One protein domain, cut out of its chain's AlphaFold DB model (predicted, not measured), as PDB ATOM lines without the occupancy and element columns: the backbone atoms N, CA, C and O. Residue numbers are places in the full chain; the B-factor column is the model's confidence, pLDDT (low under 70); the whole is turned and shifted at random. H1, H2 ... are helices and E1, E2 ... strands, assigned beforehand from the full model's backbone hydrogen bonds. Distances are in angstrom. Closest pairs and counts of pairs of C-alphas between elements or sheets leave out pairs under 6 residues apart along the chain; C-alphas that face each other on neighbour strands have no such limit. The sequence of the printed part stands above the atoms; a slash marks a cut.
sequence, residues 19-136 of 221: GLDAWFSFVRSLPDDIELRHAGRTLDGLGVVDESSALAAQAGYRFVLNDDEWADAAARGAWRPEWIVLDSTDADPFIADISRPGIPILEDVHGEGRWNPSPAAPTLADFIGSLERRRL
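What this domain is: This is residues 19 to 136 of the 221 residues of an uncharacterized protein of Microbacterium oleivorans (UniProt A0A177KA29). A strongly twisted sheet of four short strands, E4 to E7, sits in the middle, with H4 packed on it across E7. Along the longest axis, the small two-strand sheet E1 and E8 lies at one end beyond the four-strand sheet, and the hairpin of E2 and E3, with the short H3 after it, lies at the other; H1 packs beside H4, and H2 lies near the edge strand E4. The printed part has 118 residues with four named helices and eight named strands, in the order H1 E1 H2 E2 E3 H3 E4 E5 E6 E7 H4 E8, and its class is mixed, helices and strands. The largest sheet has the order E4, E5, E6, E7, all antiparallel; the whole is compact, with a radius of gyration of the C-alphas of 14.0 A and spans of 40 by 31 by 25 A.

Where its parts are: The largest sheet holds E4, residues 83 to 89 and 16.7 A long, E5, residues 92 to 97 and 15.4 A, E6, residues 105 to 107, and E7, residues 118 to 121. C-alpha 83 is at (-23.168, -18.207, -55.923). H4 is residues 124 to 130, and E8 is residues 132 to 135, ending with C-alpha 135 at (-33.934, -3.734, -32.012). H1, residues 19 to 29, is 16.2 A long and begins with C-alpha 19 at (-35.836, -22.151, -51.681). E1 is residues 34 to 38, 13.3 A long, and H2 is residues 51 to 56. E2 is residues 63 to 66, E3 residues 69 to 72 and H3 residues 73 to 76.

How they stand to each other: E4 to E7 form a meander, each strand the antiparallel neighbour of the one before. N 86 and O 94 of the hairpin E4 and E5 are 2.8 A apart, N 95 and O 106 of E5 and E6 2.8 A, and N 107 and O 118 of E6 and E7 2.8 A, each within hydrogen-bond range. H4 is on this sheet at a height of 8.5 A, over E7, and runs across the strands, at 87 degrees to E7 on the local plane. H1 touches H4 at a steep tilt of 38 degrees, the same way; the closest C-alphas, of Trp 23 and Ile 128, are 7.4 A apart. H2 only grazes the sheet; its closest C-alpha to E4 is that of Ala 54, 6.6 A from that of Val 85. E1 and E8 are antiparallel, with N 35 and O 134 2.8 A apart. In the hairpin E2 and E3, N 64 and O 71 are 2.9 A apart; both strands are apart from E4 to E7. Every O i to N i+4 pair is within hydrogen-bond range in H2 and H4, and 6 of 7 are in H1; H3 is too short for such a pair.

The domain as a whole: The C-alphas of Arg 76 and Arg 135, the two farthest apart, are 41.5 A from each other. The printed part has no cut. The link from E1 to H2, 12 residues, is long. The mean pLDDT of the printed part is 86.7; residue 33, residues 45 to 47, residues 111 to 113 and residue 136 are under 70.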
ATOM      1  N   GLY A  19     -36.399 -22.143 -53.033       92.75
ATOM      2  CA  GLY A  19     -35.836 -22.151 -51.681       92.75
ATOM      3  C   GLY A  19     -35.345 -20.770 -51.228       92.75
ATOM      4  O   GLY A  19     -35.425 -20.473 -50.041       92.75
ATOM      5  N   LEU A  20     -34.919 -19.907 -52.157       94.38
ATOM      6  CA  LEU A  20     -34.473 -18.544 -51.855       94.38
ATOM      7  C   LEU A  20     -35.632 -17.610 -51.461       94.38
ATOM      8  O   LEU A  20     -35.405 -16.624 -50.765       94.38
ATOM      9  N   ASP A  21     -36.882 -17.955 -51.798       93.12
ATOM     10  CA  ASP A  21     -38.067 -17.189 -51.382       93.12
ATOM     11  C   ASP A  21     -38.196 -17.118 -49.853       93.12
ATOM     12  O   ASP A  21     -38.783 -16.170 -49.325       93.12
ATOM     13  N   ALA A  22     -37.636 -18.101 -49.137       93.31
ATOM     14  CA  ALA A  22     -37.574 -18.100 -47.680       93.31
ATOM     15  C   ALA A  22     -36.705 -16.952 -47.147       93.31
ATOM     16  O   ALA A  22     -37.114 -16.289 -46.199       93.31
ATOM     17  N   TRP A  23     -35.562 -16.675 -47.787       93.81
ATOM     18  CA  TRP A  23     -34.714 -15.525 -47.458       93.81
ATOM     19  C   TRP A  23     -35.446 -14.215 -47.734       93.81
ATOM     20  O   TRP A  23     -35.631 -13.404 -46.832       93.81
ATOM     21  N   PHE A  24     -35.956 -14.053 -48.957       91.31
ATOM     22  CA  PHE A  24     -36.672 -12.844 -49.363       91.31
ATOM     23  C   PHE A  24     -37.855 -12.539 -48.445       91.31
ATOM     24  O   PHE A  24     -38.060 -11.403 -48.022       91.31
ATOM     25  N   SER A  25     -38.645 -13.558 -48.112       89.81
ATOM     26  CA  SER A  25     -39.796 -13.402 -47.223       89.81
ATOM     27  C   SER A  25     -39.375 -13.133 -45.784       89.81
ATOM     28  O   SER A  25     -40.025 -12.331 -45.121       89.81
ATOM     29  N   PHE A  26     -38.292 -13.758 -45.315       89.75
ATOM     30  CA  PHE A  26     -37.730 -13.492 -43.996       89.75
ATOM     31  C   PHE A  26     -37.310 -12.027 -43.869       89.75
ATOM     32  O   PHE A  26     -37.838 -11.343 -42.996       89.75
ATOM     33  N   VAL A  27     -36.462 -11.524 -44.771       86.25
ATOM     34  CA  VAL A  27     -35.974 -10.136 -44.719       86.25
ATOM     35  C   VAL A  27     -37.133  -9.141 -44.832       86.25
ATOM     36  O   VAL A  27     -37.236  -8.244 -44.005       86.25
ATOM     37  N   ARG A  28     -38.084  -9.343 -45.758       84.06
ATOM     38  CA  ARG A  28     -39.276  -8.474 -45.893       84.06
ATOM     39  C   ARG A  28     -40.222  -8.498 -44.693       84.06
ATOM     40  O   ARG A  28     -41.063  -7.616 -44.569       84.06
ATOM     41  N   SER A  29     -40.169  -9.546 -43.873       83.06
ATOM     42  CA  SER A  29     -41.011  -9.652 -42.678       83.06
ATOM     43  C   SER A  29     -40.433  -8.912 -41.476       83.06
ATOM     44  O   SER A  29     -41.134  -8.752 -40.475       83.06
ATOM     45  N   LEU A  30     -39.162  -8.506 -41.551       79.00
ATOM     46  CA  LEU A  30     -38.515  -7.790 -40.469       79.00
ATOM     47  C   LEU A  30     -39.043  -6.355 -40.420       79.00
ATOM     48  O   LEU A  30     -39.105  -5.694 -41.454       79.00
ATOM     49  N   PRO A  31     -39.428  -5.874 -39.232       72.44
ATOM     50  CA  PRO A  31     -39.657  -4.457 -39.008       72.44
ATOM     51  C   PRO A  31     -38.410  -3.618 -39.317       72.44
ATOM     52  O   PRO A  31     -37.288  -4.074 -39.084       72.44
ATOM     53  N   ASP A  32     -38.612  -2.371 -39.742       71.19
ATOM     54  CA  ASP A  32     -37.525  -1.436 -40.068       71.19
ATOM     55  C   ASP A  32     -36.628  -1.097 -38.855       71.19
ATOM     56  O   ASP A  32     -35.495  -0.648 -39.025       71.19
ATOM     57  N   ASP A  33     -37.107  -1.328 -37.623       66.44
ATOM     58  CA  ASP A  33     -36.353  -1.141 -36.374       66.44
ATOM     59  C   ASP A  33     -35.491  -2.354 -35.980       66.44
ATOM     60  O   ASP A  33     -34.841  -2.327 -34.934       66.44
ATOM     61  N   ILE A  34     -35.467  -3.426 -36.783       76.44
ATOM     62  CA  ILE A  34     -34.675  -4.629 -36.505       76.44
ATOM     63  C   ILE A  34     -33.402  -4.661 -37.346       76.44
ATOM     64  O   ILE A  34     -33.418  -4.715 -38.570       76.44
ATOM     65  N   GLU A  35     -32.277  -4.748 -36.650       82.38
ATOM     66  CA  GLU A  35     -30.981  -5.077 -37.216       82.38
ATOM     67  C   GLU A  35     -30.724  -6.583 -37.117       82.38
ATOM     68  O   GLU A  35     -30.898  -7.198 -36.055       82.38
ATOM     69  N   LEU A  36     -30.265  -7.171 -38.221       86.88
ATOM     70  CA  LEU A  36     -29.768  -8.539 -38.242       86.88
ATOM     71  C   LEU A  36     -28.283  -8.582 -37.911       86.88
ATOM     72  O   LEU A  36     -27.498  -7.744 -38.359       86.88
ATOM     73  N   ARG A  37     -27.892  -9.592 -37.137       88.44
ATOM     74  CA  ARG A  37     -26.491  -9.855 -36.814       88.44
ATOM     75  C   ARG A  37     -26.172 -11.335 -36.979       88.44
ATOM     76  O   ARG A  37     -27.011 -12.195 -36.718       88.44
ATOM     77  N   HIS A  38     -24.942 -11.625 -37.374       89.44
ATOM     78  CA  HIS A  38     -24.388 -12.970 -37.434       89.44
ATOM     79  C   HIS A  38     -23.076 -13.000 -36.653       89.44
ATOM     80  O   HIS A  38     -22.186 -12.180 -36.883       89.44
ATOM     81  N   ALA A  39     -22.970 -13.924 -35.693       86.69
ATOM     82  CA  ALA A  39     -21.815 -14.042 -34.800       86.69
ATOM     83  C   ALA A  39     -21.411 -12.696 -34.151       86.69
ATOM     84  O   ALA A  39     -20.237 -12.329 -34.112       86.69
ATOM     85  N   GLY A  40     -22.398 -11.925 -33.676       80.62
ATOM     86  CA  GLY A  40     -22.182 -10.612 -33.063       80.62
ATOM     87  C   GLY A  40     -21.799  -9.469 -34.016       80.62
ATOM     88  O   GLY A  40     -21.646  -8.337 -33.548       80.62
ATOM     89  N   ARG A  41     -21.687  -9.702 -35.326       81.94
ATOM     90  CA  ARG A  41     -21.437  -8.651 -36.322       81.94
ATOM     91  C   ARG A  41     -22.719  -8.279 -37.054       81.94
ATOM     92  O   ARG A  41     -23.544  -9.143 -37.333       81.94
ATOM     93  N   THR A  42     -22.898  -6.994 -37.320       82.56
ATOM     94  CA  THR A  42     -24.069  -6.473 -38.029       82.56
ATOM     95  C   THR A  42     -24.007  -6.835 -39.506       82.56
ATOM     96  O   THR A  42     -22.950  -6.740 -40.123       82.56
ATOM     97  N   LEU A  43     -25.140  -7.261 -40.060       85.12
ATOM     98  CA  LEU A  43     -25.295  -7.401 -41.501       85.12
ATOM     99  C   LEU A  43     -25.448  -6.004 -42.114       85.12
ATOM    100  O   LEU A  43     -26.169  -5.154 -41.585       85.12
ATOM    101  N   ASP A  44     -24.754  -5.769 -43.218       72.69
ATOM    102  CA  ASP A  44     -24.748  -4.504 -43.951       72.69
ATOM    103  C   ASP A  44     -26.091  -4.270 -44.671       72.69
ATOM    104  O   ASP A  44     -26.451  -3.139 -45.017       72.69
ATOM    105  N   GLY A  45     -26.828  -5.352 -44.923       59.59
ATOM    106  CA  GLY A  45     -27.962  -5.413 -45.818       59.59
ATOM    107  C   GLY A  45     -29.264  -4.915 -45.218       59.59
ATOM    108  O   GLY A  45     -29.929  -5.564 -44.419       59.59
ATOM    109  N   LEU A  46     -29.722  -3.810 -45.794       50.84
ATOM    110  CA  LEU A  46     -31.145  -3.547 -46.022       50.84
ATOM    111  C   LEU A  46     -31.584  -4.061 -47.421       50.84
ATOM    112  O   LEU A  46     -32.490  -3.495 -48.025       50.84
ATOM    113  N   GLY A  47     -30.893  -5.055 -48.009       55.22
ATOM    114  CA  GLY A  47     -30.632  -5.012 -49.458       55.22
ATOM    115  C   GLY A  47     -30.856  -6.244 -50.340       55.22
ATOM    116  O   GLY A  47     -30.600  -6.104 -51.527       55.22
ATOM    117  N   VAL A  48     -31.319  -7.408 -49.865       71.75
ATOM    118  CA  VAL A  48     -31.693  -8.532 -50.761       71.75
ATOM    119  C   VAL A  48     -33.057  -9.091 -50.372       71.75
ATOM    120  O   VAL A  48     -33.191  -9.947 -49.499       71.75
ATOM    121  N   VAL A  49     -34.090  -8.592 -51.038       78.44
ATOM    122  CA  VAL A  49     -35.504  -8.888 -50.759       78.44
ATOM    123  C   VAL A  49     -36.239  -9.479 -51.962       78.44
ATOM    124  O   VAL A  49     -37.406  -9.858 -51.848       78.44
ATOM    125  N   ASP A  50     -35.576  -9.544 -53.113       80.81
ATOM    126  CA  ASP A  50     -36.067 -10.079 -54.378       80.81
ATOM    127  C   ASP A  50     -34.902 -10.367 -55.350       80.81
ATOM    128  O   ASP A  50     -33.728 -10.197 -55.023       80.81
ATOM    129  N   GLU A  51     -35.223 -10.812 -56.566       86.00
ATOM    130  CA  GLU A  51     -34.228 -11.109 -57.603       86.00
ATOM    131  C   GLU A  51     -33.463  -9.862 -58.082       86.00
ATOM    132  O   GLU A  51     -32.261  -9.940 -58.337       86.00
ATOM    133  N   SER A  52     -34.128  -8.707 -58.173       83.00
ATOM    134  CA  SER A  52     -33.509  -7.449 -58.616       83.00
ATOM    135  C   SER A  52     -32.428  -6.988 -57.641       83.00
ATOM    136  O   SER A  52     -31.321  -6.624 -58.034       83.00
ATOM    137  N   SER A  53     -32.743  -7.043 -56.354       80.94
ATOM    138  CA  SER A  53     -31.839  -6.696 -55.267       80.94
ATOM    139  C   SER A  53     -30.743  -7.754 -55.074       80.94
ATOM    140  O   SER A  53     -29.585  -7.394 -54.875       80.94
ATOM    141  N   ALA A  54     -31.039  -9.041 -55.298       86.94
ATOM    142  CA  ALA A  54     -30.020 -10.094 -55.374       86.94
ATOM    143  C   ALA A  54     -29.031  -9.884 -56.533       86.94
ATOM    144  O   ALA A  54     -27.844 -10.180 -56.394       86.94
ATOM    145  N   LEU A  55     -29.498  -9.380 -57.684       85.06
ATOM    146  CA  LEU A  55     -28.635  -9.037 -58.815       85.06
ATOM    147  C   LEU A  55     -27.746  -7.838 -58.468       85.06
ATOM    148  O   LEU A  55     -26.554  -7.864 -58.763       85.06
ATOM    149  N   ALA A  56     -28.305  -6.812 -57.822       82.56
ATOM    150  CA  ALA A  56     -27.551  -5.643 -57.379       82.56
ATOM    151  C   ALA A  56     -26.473  -6.004 -56.341       82.56
ATOM    152  O   ALA A  56     -25.346  -5.519 -56.438       82.56
ATOM    153  N   ALA A  57     -26.778  -6.914 -55.412       84.69
ATOM    154  CA  ALA A  57     -25.845  -7.387 -54.386       84.69
ATOM    155  C   ALA A  57     -24.615  -8.126 -54.943       84.69
ATOM    156  O   ALA A  57     -23.651  -8.342 -54.220       84.69
ATOM    157  N   GLN A  58     -24.610  -8.497 -56.227       87.25
ATOM    158  CA  GLN A  58     -23.441  -9.086 -56.889       87.25
ATOM    159  C   GLN A  58     -22.345  -8.070 -57.227       87.25
ATOM    160  O   GLN A  58     -21.226  -8.474 -57.566       87.25
ATOM    161  N   ALA A  59     -22.665  -6.774 -57.214       85.12
ATOM    162  CA  ALA A  59     -21.716  -5.719 -57.528       85.12
ATOM    163  C   ALA A  59     -20.575  -5.696 -56.499       85.12
ATOM    164  O   ALA A  59     -20.811  -5.721 -55.296       85.12
ATOM    165  N   GLY A  60     -19.335  -5.659 -56.982       83.50
ATOM    166  CA  GLY A  60     -18.131  -5.758 -56.150       83.50
ATOM    167  C   GLY A  60     -17.659  -7.194 -55.893       83.50
ATOM    168  O   GLY A  60     -16.501  -7.382 -55.531       83.50
ATOM    169  N   TYR A  61     -18.499  -8.200 -56.164       87.19
ATOM    170  CA  TYR A  61     -18.169  -9.617 -55.995       87.19
ATOM    171  C   TYR A  61     -18.067 -10.326 -57.348       87.19
ATOM    172  O   TYR A  61     -16.976 -10.489 -57.900       87.19
ATOM    173  N   ARG A  62     -19.213 -10.708 -57.927       91.06
ATOM    174  CA  ARG A  62     -19.276 -11.324 -59.255       91.06
ATOM    175  C   ARG A  62     -19.108 -10.287 -60.351       91.06
ATOM    176  O   ARG A  62     -18.374 -10.523 -61.305       91.06
ATOM    177  N   PHE A  63     -19.811  -9.166 -60.248       88.38
ATOM    178  CA  PHE A  63     -19.715  -8.098 -61.234       88.38
ATOM    179  C   PHE A  63     -18.753  -7.054 -60.698       88.38
ATOM    180  O   PHE A  63     -19.032  -6.397 -59.697       88.38
ATOM    181  N   VAL A  64     -17.595  -6.942 -61.335       86.62
ATOM    182  CA  VAL A  64     -16.497  -6.094 -60.868       86.62
ATOM    183  C   VAL A  64     -16.279  -4.986 -61.877       86.62
ATOM    184  O   VAL A  64     -16.127  -5.252 -63.069       86.62
ATOM    185  N   LEU A  65     -16.250  -3.752 -61.394       82.56
ATOM    186  CA  LEU A  65     -15.908  -2.589 -62.192       82.56
ATOM    187  C   LEU A  65     -14.394  -2.355 -62.123       82.56
ATOM    188  O   LEU A  65     -13.871  -2.090 -61.043       82.56
ATOM    189  N   ASN A  66     -13.699  -2.450 -63.257       79.31
ATOM    190  CA  ASN A  66     -12.268  -2.156 -63.376       79.31
ATOM    191  C   ASN A  66     -12.056  -1.160 -64.515       79.31
ATOM    192  O   ASN A  66     -12.558  -1.400 -65.607       79.31
ATOM    193  N   ASP A  67     -11.314  -0.077 -64.275       82.25
ATOM    194  CA  ASP A  67     -11.006   0.948 -65.289       82.25
ATOM    195  C   ASP A  67     -12.250   1.446 -66.060       82.25
ATOM    196  O   ASP A  67     -12.236   1.565 -67.281       82.25
ATOM    197  N   ASP A  68     -13.347   1.708 -65.335       78.44
ATOM    198  CA  ASP A  68     -14.658   2.110 -65.876       78.44
ATOM    199  C   ASP A  68     -15.342   1.070 -66.796       78.44
ATOM    200  O   ASP A  68     -16.333   1.369 -67.463       78.44
ATOM    201  N   GLU A  69     -14.886  -0.185 -66.784       84.62
ATOM    202  CA  GLU A  69     -15.505  -1.300 -67.501       84.62
ATOM    203  C   GLU A  69     -15.991  -2.404 -66.550       84.62
ATOM    204  O   GLU A  69     -15.266  -2.912 -65.688       84.62
ATOM    205  N   TRP A  70     -17.250  -2.808 -66.718       85.69
ATOM    206  CA  TRP A  70     -17.831  -3.917 -65.965       85.69
ATOM    207  C   TRP A  70     -17.367  -5.267 -66.511       85.69
ATOM    208  O   TRP A  70     -17.453  -5.542 -67.709       85.69
ATOM    209  N   ALA A  71     -16.961  -6.159 -65.613       89.31
ATOM    210  CA  ALA A  71     -16.575  -7.528 -65.919       89.31
ATOM    211  C   ALA A  71     -17.375  -8.536 -65.084       89.31
ATOM    212  O   ALA A  71     -17.596  -8.333 -63.892       89.31
ATOM    213  N   ASP A  72     -17.756  -9.657 -65.703       91.81
ATOM    214  CA  ASP A  72     -18.304 -10.820 -64.997       91.81
ATOM    215  C   ASP A  72     -17.151 -11.741 -64.564       91.81
ATOM    216  O   ASP A  72     -16.513 -12.406 -65.387       91.81
ATOM    217  N   ALA A  73     -16.877 -11.786 -63.263       90.25
ATOM    218  CA  ALA A  73     -15.873 -12.653 -62.658       90.25
ATOM    219  C   ALA A  73     -16.178 -14.141 -62.891       90.25
ATOM    220  O   ALA A  73     -15.248 -14.953 -62.961       90.25
ATOM    221  N   ALA A  74     -17.450 -14.511 -63.092       92.12
ATOM    222  CA  ALA A  74     -17.823 -15.884 -63.404       92.12
ATOM    223  C   ALA A  74     -17.342 -16.314 -64.795       92.12
ATOM    224  O   ALA A  74     -16.886 -17.445 -64.967       92.12
ATOM    225  N   ALA A  75     -17.319 -15.397 -65.771       90.38
ATOM    226  CA  ALA A  75     -16.783 -15.671 -67.108       90.38
ATOM    227  C   ALA A  75     -15.274 -15.987 -67.094       90.38
ATOM    228  O   ALA A  75     -14.757 -16.607 -68.022       90.38
ATOM    229  N   ARG A  76     -14.566 -15.580 -66.033       87.38
ATOM    230  CA  ARG A  76     -13.133 -15.838 -65.817       87.38
ATOM    231  C   ARG A  76     -12.871 -16.984 -64.831       87.38
ATOM    232  O   ARG A  76     -11.716 -17.248 -64.512       87.38
ATOM    233  N   GLY A  77     -13.920 -17.644 -64.335       88.94
ATOM    234  CA  GLY A  77     -13.823 -18.721 -63.346       88.94
ATOM    235  C   GLY A  77     -13.438 -18.265 -61.934       88.94
ATOM    236  O   GLY A  77     -13.116 -19.105 -61.102       88.94
ATOM    237  N   ALA A  78     -13.461 -16.957 -61.656       89.19
ATOM    238  CA  ALA A  78     -13.155 -16.398 -60.337       89.19
ATOM    239  C   ALA A  78     -14.380 -16.365 -59.404       89.19
ATOM    240  O   ALA A  78     -14.235 -16.144 -58.208       89.19
ATOM    241  N   TRP A  79     -15.576 -16.594 -59.950       93.81
ATOM    242  CA  TRP A  79     -16.837 -16.693 -59.222       93.81
ATOM    243  C   TRP A  79     -17.660 -17.846 -59.799       93.81
ATOM    244  O   TRP A  79     -17.625 -18.080 -61.010       93.81
ATOM    245  N   ARG A  80     -18.418 -18.575 -58.977       95.31
ATOM    246  CA  ARG A  80     -19.340 -19.593 -59.504       95.31
ATOM    247  C   ARG A  80     -20.677 -18.945 -59.870       95.31
ATOM    248  O   ARG A  80     -21.224 -18.225 -59.044       95.31
ATOM    249  N   PRO A  81     -21.258 -19.202 -61.055       95.69
ATOM    250  CA  PRO A  81     -22.550 -18.620 -61.427       95.69
ATOM    251  C   PRO A  81     -23.667 -18.893 -60.411       95.69
ATOM    252  O   PRO A  81     -24.555 -18.061 -60.252       95.69
ATOM    253  N   GLU A  82     -23.607 -20.033 -59.716       97.25
ATOM    254  CA  GLU A  82     -24.579 -20.462 -58.703       97.25
ATOM    255  C   GLU A  82     -24.350 -19.852 -57.309       97.25
ATOM    256  O   GLU A  82     -25.006 -20.247 -56.349       97.25
ATOM    257  N   TRP A  83     -23.405 -18.928 -57.167       97.31
ATOM    258  CA  TRP A  83     -23.168 -18.207 -55.923       97.31
ATOM    259  C   TRP A  83     -23.926 -16.887 -55.923       97.31
ATOM    260  O   TRP A  83     -23.646 -15.993 -56.727       97.31
ATOM    261  N   ILE A  84     -24.893 -16.782 -55.013       96.44
ATOM    262  CA  ILE A  84     -25.774 -15.626 -54.872       96.44
ATOM    263  C   ILE A  84     -25.476 -14.929 -53.547       96.44
ATOM    264  O   ILE A  84     -25.656 -15.527 -52.494       96.44
ATOM    265  N   VAL A  85     -25.026 -13.677 -53.585       93.69
ATOM    266  CA  VAL A  85     -24.816 -12.878 -52.374       93.69
ATOM    267  C   VAL A  85     -26.178 -12.568 -51.757       93.69
ATOM    268  O   VAL A  85     -27.077 -12.084 -52.446       93.69
ATOM    269  N   LEU A  86     -26.334 -12.900 -50.479       92.88
ATOM    270  CA  LEU A  86     -27.536 -12.632 -49.691       92.88
ATOM    271  C   LEU A  86     -27.398 -11.358 -48.868       92.88
ATOM    272  O   LEU A  86     -28.368 -10.627 -48.700       92.88
ATOM    273  N   ASP A  87     -26.202 -11.130 -48.338       90.50
ATOM    274  CA  ASP A  87     -25.849  -9.989 -47.506       90.50
ATOM    275  C   ASP A  87     -24.318  -9.922 -47.375       90.50
ATOM    276  O   ASP A  87     -23.611 -10.779 -47.915       90.50
ATOM    277  N   SER A  88     -23.802  -8.948 -46.638       87.50
ATOM    278  CA  SER A  88     -22.409  -8.895 -46.214       87.50
ATOM    279  C   SER A  88     -22.269  -8.382 -44.787       87.50
ATOM    280  O   SER A  88     -23.204  -7.848 -44.199       87.50
ATOM    281  N   THR A  89     -21.081  -8.545 -44.229       84.88
ATOM    282  CA  THR A  89     -20.647  -7.854 -43.019       84.88
ATOM    283  C   THR A  89     -19.272  -7.284 -43.294       84.88
ATOM    284  O   THR A  89     -18.363  -8.050 -43.590       84.88
ATOM    285  N   ASP A  90     -19.099  -5.967 -43.191       80.81
ATOM    286  CA  ASP A  90     -17.813  -5.320 -43.481       80.81
ATOM    287  C   ASP A  90     -17.267  -5.714 -44.873       80.81
ATOM    288  O   ASP A  90     -16.071  -5.933 -45.038       80.81
ATOM    289  N   ALA A  91     -18.154  -5.825 -45.872       81.25
ATOM    290  CA  ALA A  91     -17.869  -6.325 -47.228       81.25
ATOM    291  C   ALA A  91     -17.482  -7.818 -47.349       81.25
ATOM    292  O   ALA A  91     -17.183  -8.273 -48.453       81.25
ATOM    293  N   ASP A  92     -17.544  -8.601 -46.272       89.50
ATOM    294  CA  ASP A  92     -17.436 -10.065 -46.310       89.50
ATOM    295  C   ASP A  92     -18.800 -10.664 -46.693       89.50
ATOM    296  O   ASP A  92     -19.759 -10.521 -45.927       89.50
ATOM    297  N   PRO A  93     -18.956 -11.298 -47.870       91.44
ATOM    298  CA  PRO A  93     -20.267 -11.711 -48.351       91.44
ATOM    299  C   PRO A  93     -20.751 -13.001 -47.685       91.44
ATOM    300  O   PRO A  93     -20.023 -13.990 -47.609       91.44
ATOM    301  N   PHE A  94     -22.040 -13.043 -47.344       95.19
ATOM    302  CA  PHE A  94     -22.776 -14.289 -47.144       95.19
ATOM    303  C   PHE A  94     -23.347 -14.756 -48.482       95.19
ATOM    304  O   PHE A  94     -24.171 -14.086 -49.105       95.19
ATOM    305  N   ILE A  95     -22.905 -15.925 -48.934       96.56
ATOM    306  CA  ILE A  95     -23.140 -16.443 -50.279       96.56
ATOM    307  C   ILE A  95     -24.016 -17.694 -50.203       96.56
ATOM    308  O   ILE A  95     -23.613 -18.716 -49.657       96.56
ATOM    309  N   ALA A  96     -25.186 -17.660 -50.827       97.69
ATOM    310  CA  ALA A  96     -25.991 -18.842 -51.098       97.69
ATOM    311  C   ALA A  96     -25.413 -19.649 -52.268       97.69
ATOM    312  O   ALA A  96     -25.363 -19.159 -53.399       97.69
ATOM    313  N   ASP A  97     -25.048 -20.913 -52.029       98.06
ATOM    314  CA  ASP A  97     -24.732 -21.869 -53.095       98.06
ATOM    315  C   ASP A  97     -26.012 -22.564 -53.582       98.06
ATOM    316  O   ASP A  97     -26.438 -23.597 -53.053       98.06
ATOM    317  N   ILE A  98     -26.624 -22.005 -54.630       97.75
ATOM    318  CA  ILE A  98     -27.876 -22.526 -55.195       97.75
ATOM    319  C   ILE A  98     -27.680 -23.774 -56.068       97.75
ATOM    320  O   ILE A  98     -28.660 -24.344 -56.547       97.75
ATOM    321  N   SER A  99     -26.439 -24.241 -56.268       96.75
ATOM    322  CA  SER A  99     -26.173 -25.492 -56.998       96.75
ATOM    323  C   SER A  99     -26.532 -26.741 -56.190       96.75
ATOM    324  O   SER A  99     -26.561 -27.849 -56.732       96.75
ATOM    325  N   ARG A 100     -26.792 -26.583 -54.886       94.88
ATOM    326  CA  ARG A 100     -27.021 -27.682 -53.948       94.88
ATOM    327  C   ARG A 100     -28.411 -27.600 -53.311       94.88
ATOM    328  O   ARG A 100     -28.895 -26.508 -53.010       94.88
ATOM    329  N   PRO A 101     -29.055 -28.753 -53.044       92.06
ATOM    330  CA  PRO A 101     -30.284 -28.774 -52.263       92.06
ATOM    331  C   PRO A 101     -30.031 -28.212 -50.857       92.06
ATOM    332  O   PRO A 101     -28.941 -28.363 -50.309       92.06
ATOM    333  N   GLY A 102     -31.038 -27.556 -50.280       92.81
ATOM    334  CA  GLY A 102     -30.923 -26.907 -48.968       92.81
ATOM    335  C   GLY A 102     -30.204 -25.552 -48.979       92.81
ATOM    336  O   GLY A 102     -30.304 -24.840 -47.987       92.81
ATOM    337  N   ILE A 103     -29.567 -25.169 -50.094       98.19
ATOM    338  CA  ILE A 103     -28.891 -23.876 -50.299       98.19
ATOM    339  C   ILE A 103     -27.900 -23.582 -49.156       98.19
ATOM    340  O   ILE A 103     -28.193 -22.768 -48.281       98.19
ATOM    341  N   PRO A 104     -26.750 -24.278 -49.100       98.25
ATOM    342  CA  PRO A 104     -25.714 -23.994 -48.112       98.25
ATOM    343  C   PRO A 104     -25.249 -22.542 -48.204       98.25
ATOM    344  O   PRO A 104     -25.139 -22.001 -49.309       98.25
ATOM    345  N   ILE A 105     -24.949 -21.941 -47.055       97.94
ATOM    346  CA  ILE A 105     -24.420 -20.580 -46.981       97.94
ATOM    347  C   ILE A 105     -22.922 -20.652 -46.753       97.94
ATOM    348  O   ILE A 105     -22.441 -21.386 -45.887       97.94
ATOM    349  N   LEU A 106     -22.193 -19.900 -47.561       97.25
ATOM    350  CA  LEU A 106     -20.756 -19.744 -47.491       97.25
ATOM    351  C   LEU A 106     -20.431 -18.310 -47.059       97.25
ATOM    352  O   LEU A 106     -21.237 -17.408 -47.269       97.25
ATOM    353  N   GLU A 107     -19.256 -18.103 -46.489       94.44
ATOM    354  CA  GLU A 107     -18.701 -16.786 -46.191       94.44
ATOM    355  C   GLU A 107     -17.252 -16.721 -46.661       94.44
ATOM    356  O   GLU A 107     -16.543 -17.732 -46.663       94.44
ATOM    357  N   ASP A 108     -16.810 -15.539 -47.064       91.25
ATOM    358  CA  ASP A 108     -15.415 -15.297 -47.409       91.25
ATOM    359  C   ASP A 108     -14.978 -13.925 -46.924       91.25
ATOM    360  O   ASP A 108     -15.813 -13.040 -46.745       91.25
ATOM    361  N   VAL A 109     -13.674 -13.748 -46.756       84.19
ATOM    362  CA  VAL A 109     -13.104 -12.457 -46.381       84.19
ATOM    363  C   VAL A 109     -12.767 -11.678 -47.647       84.19
ATOM    364  O   VAL A 109     -12.090 -12.174 -48.553       84.19
ATOM    365  N   HIS A 110     -13.237 -10.438 -47.736       76.81
ATOM    366  CA  HIS A 110     -12.910  -9.587 -48.875       76.81
ATOM    367  C   HIS A 110     -11.406  -9.261 -48.937       76.81
ATOM    368  O   HIS A 110     -10.696  -9.208 -47.937       76.81
ATOM    369  N   GLY A 111     -10.899  -8.982 -50.142       59.12
ATOM    370  CA  GLY A 111      -9.533  -8.475 -50.327       59.12
ATOM    371  C   GLY A 111      -8.432  -9.533 -50.473       59.12
ATOM    372  O   GLY A 111      -7.292  -9.165 -50.753       59.12
ATOM    373  N   GLU A 112      -8.744 -10.832 -50.412       60.09
ATOM    374  CA  GLU A 112      -7.753 -11.903 -50.649       60.09
ATOM    375  C   GLU A 112      -7.397 -12.110 -52.139       60.09
ATOM    376  O   GLU A 112      -6.551 -12.932 -52.501       60.09
ATOM    377  N   GLY A 113      -8.028 -11.355 -53.044       62.28
ATOM    378  CA  GLY A 113      -7.758 -11.384 -54.486       62.28
ATOM    379  C   GLY A 113      -8.262 -12.639 -55.213       62.28
ATOM    380  O   GLY A 113      -8.219 -12.685 -56.444       62.28
ATOM    381  N   ARG A 114      -8.758 -13.646 -54.484       77.62
ATOM    382  CA  ARG A 114      -9.481 -14.819 -54.994       77.62
ATOM    383  C   ARG A 114     -10.583 -15.196 -54.013       77.62
ATOM    384  O   ARG A 114     -10.347 -15.169 -52.817       77.62
ATOM    385  N   TRP A 115     -11.730 -15.612 -54.541       86.62
ATOM    386  CA  TRP A 115     -12.830 -16.131 -53.737       86.62
ATOM    387  C   TRP A 115     -12.621 -17.625 -53.467       86.62
ATOM    388  O   TRP A 115     -12.590 -18.437 -54.397       86.62
ATOM    389  N   ASN A 116     -12.462 -17.980 -52.199       89.00
ATOM    390  CA  ASN A 116     -12.404 -19.342 -51.690       89.00
ATOM    391  C   ASN A 116     -13.290 -19.465 -50.435       89.00
ATOM    392  O   ASN A 116     -12.788 -19.737 -49.339       89.00
ATOM    393  N   PRO A 117     -14.611 -19.287 -50.597       92.44
ATOM    394  CA  PRO A 117     -15.524 -19.147 -49.482       92.44
ATOM    395  C   PRO A 117     -15.595 -20.428 -48.647       92.44
ATOM    396  O   PRO A 117     -15.652 -21.552 -49.163       92.44
ATOM    397  N   SER A 118     -15.622 -20.244 -47.334       93.75
ATOM    398  CA  SER A 118     -15.756 -21.298 -46.337       93.75
ATOM    399  C   SER A 118     -17.227 -21.515 -45.949       93.75
ATOM    400  O   SER A 118     -18.042 -20.608 -46.102       93.75
ATOM    401  N   PRO A 119     -17.633 -22.710 -45.484       96.25
ATOM    402  CA  PRO A 119     -19.015 -22.934 -45.060       96.25
ATOM    403  C   PRO A 119     -19.383 -22.113 -43.814       96.25
ATOM    404  O   PRO A 119     -18.774 -22.304 -42.766       96.25
ATOM    405  N   ALA A 120     -20.431 -21.292 -43.912       95.44
ATOM    406  CA  ALA A 120     -21.018 -20.550 -42.792       95.44
ATOM    407  C   ALA A 120     -22.191 -21.315 -42.155       95.44
ATOM    408  O   ALA A 120     -22.275 -21.453 -40.937       95.44
ATOM    409  N   ALA A 121     -23.082 -21.875 -42.982       96.88
ATOM    410  CA  ALA A 121     -24.207 -22.687 -42.525       96.88
ATOM    411  C   ALA A 121     -24.535 -23.817 -43.516       96.88
ATOM    412  O   ALA A 121     -24.425 -23.635 -44.733       96.88
ATOM    413  N   PRO A 122     -24.975 -24.994 -43.035       96.69
ATOM    414  CA  PRO A 122     -25.231 -26.142 -43.903       96.69
ATOM    415  C   PRO A 122     -26.471 -25.966 -44.791       96.69
ATOM    416  O   PRO A 122     -26.525 -26.559 -45.869       96.69
ATOM    417  N   THR A 123     -27.442 -25.149 -44.372       97.81
ATOM    418  CA  THR A 123     -28.620 -24.783 -45.169       97.81
ATOM    419  C   THR A 123     -29.003 -23.319 -44.958       97.81
ATOM    420  O   THR A 123     -28.665 -22.714 -43.938       97.81
ATOM    421  N   LEU A 124     -29.778 -22.765 -45.891       97.44
ATOM    422  CA  LEU A 124     -30.346 -21.423 -45.771       97.44
ATOM    423  C   LEU A 124     -31.259 -21.299 -44.544       97.44
ATOM    424  O   LEU A 124     -31.285 -20.258 -43.893       97.44
ATOM    425  N   ALA A 125     -32.001 -22.358 -44.214       96.62
ATOM    426  CA  ALA A 125     -32.870 -22.369 -43.042       96.62
ATOM    427  C   ALA A 125     -32.060 -22.287 -41.740       96.62
ATOM    428  O   ALA A 125     -32.430 -21.532 -40.841       96.62
ATOM    429  N   ASP A 126     -30.938 -23.011 -41.661       96.56
ATOM    430  CA  ASP A 126     -30.032 -22.953 -40.509       96.56
ATOM    431  C   ASP A 126     -29.393 -21.567 -40.380       96.56
ATOM    432  O   ASP A 126     -29.329 -21.026 -39.278       96.56
ATOM    433  N   PHE A 127     -28.999 -20.956 -41.503       96.44
ATOM    434  CA  PHE A 127     -28.485 -19.588 -41.510       96.44
ATOM    435  C   PHE A 127     -29.520 -18.594 -40.975       96.44
ATOM    436  O   PHE A 127     -29.243 -17.901 -40.002       96.44
ATOM    437  N   ILE A 128     -30.743 -18.585 -41.520       94.69
ATOM    438  CA  ILE A 128     -31.834 -17.719 -41.037       94.69
ATOM    439  C   ILE A 128     -32.103 -17.944 -39.541       94.69
ATOM    440  O   ILE A 128     -32.332 -16.988 -38.799       94.69
ATOM    441  N   GLY A 129     -32.075 -19.201 -39.087       94.62
ATOM    442  CA  GLY A 129     -32.253 -19.558 -37.681       94.62
ATOM    443  C   GLY A 129     -31.112 -19.097 -36.770       94.62
ATOM    444  O   GLY A 129     -31.346 -18.885 -35.582       94.62
ATOM    445  N   SER A 130     -29.907 -18.923 -37.315       94.25
ATOM    446  CA  SER A 130     -28.728 -18.452 -36.581       94.25
ATOM    447  C   SER A 130     -28.659 -16.931 -36.423       94.25
ATOM    448  O   SER A 130     -27.911 -16.448 -35.575       94.25
ATOM    449  N   LEU A 131     -29.428 -16.178 -37.218       92.56
ATOM    450  CA  LEU A 131     -29.382 -14.721 -37.195       92.56
ATOM    451  C   LEU A 131     -29.959 -14.165 -35.895       92.56
ATOM    452  O   LEU A 131     -31.107 -14.420 -35.513       92.56
ATOM    453  N   GLU A 132     -29.159 -13.336 -35.241       90.25
ATOM    454  CA  GLU A 132     -29.580 -12.536 -34.107       90.25
ATOM    455  C   GLU A 132     -30.422 -11.364 -34.616       90.25
ATOM    456  O   GLU A 132     -30.077 -10.700 -35.595       90.25
ATOM    457  N   ARG A 133     -31.527 -11.087 -33.922       86.69
ATOM    458  CA  ARG A 133     -32.373  -9.920 -34.176       86.69
ATOM    459  C   ARG A 133     -32.179  -8.955 -33.035       86.69
ATOM    460  O   ARG A 133     -32.368  -9.328 -31.877       86.69
ATOM    461  N   ARG A 134     -31.822  -7.726 -33.362       80.19
ATOM    462  CA  ARG A 134     -31.602  -6.682 -32.378       80.19
ATOM    463  C   ARG A 134     -32.463  -5.497 -32.749       80.19
ATOM    464  O   ARG A 134     -32.334  -4.987 -33.856       80.19
ATOM    465  N   ARG A 135     -33.325  -5.051 -31.834       71.81
ATOM    466  CA  ARG A 135     -33.934  -3.734 -32.012       71.81
ATOM    467  C   ARG A 135     -32.833  -2.696 -32.017       71.81
ATOM    468  O   ARG A 135     -31.934  -2.751 -31.176       71.81
ATOM    469  N   LEU A 136     -32.909  -1.757 -32.945       62.16
ATOM    470  CA  LEU A 136     -32.025  -0.597 -32.960       62.16
ATOM    471  C   LEU A 136     -32.093   0.157 -31.616       62.16
ATOM    472  O   LEU A 136     -31.089   0.703 -31.172       62.16
TER     473      LEU A 136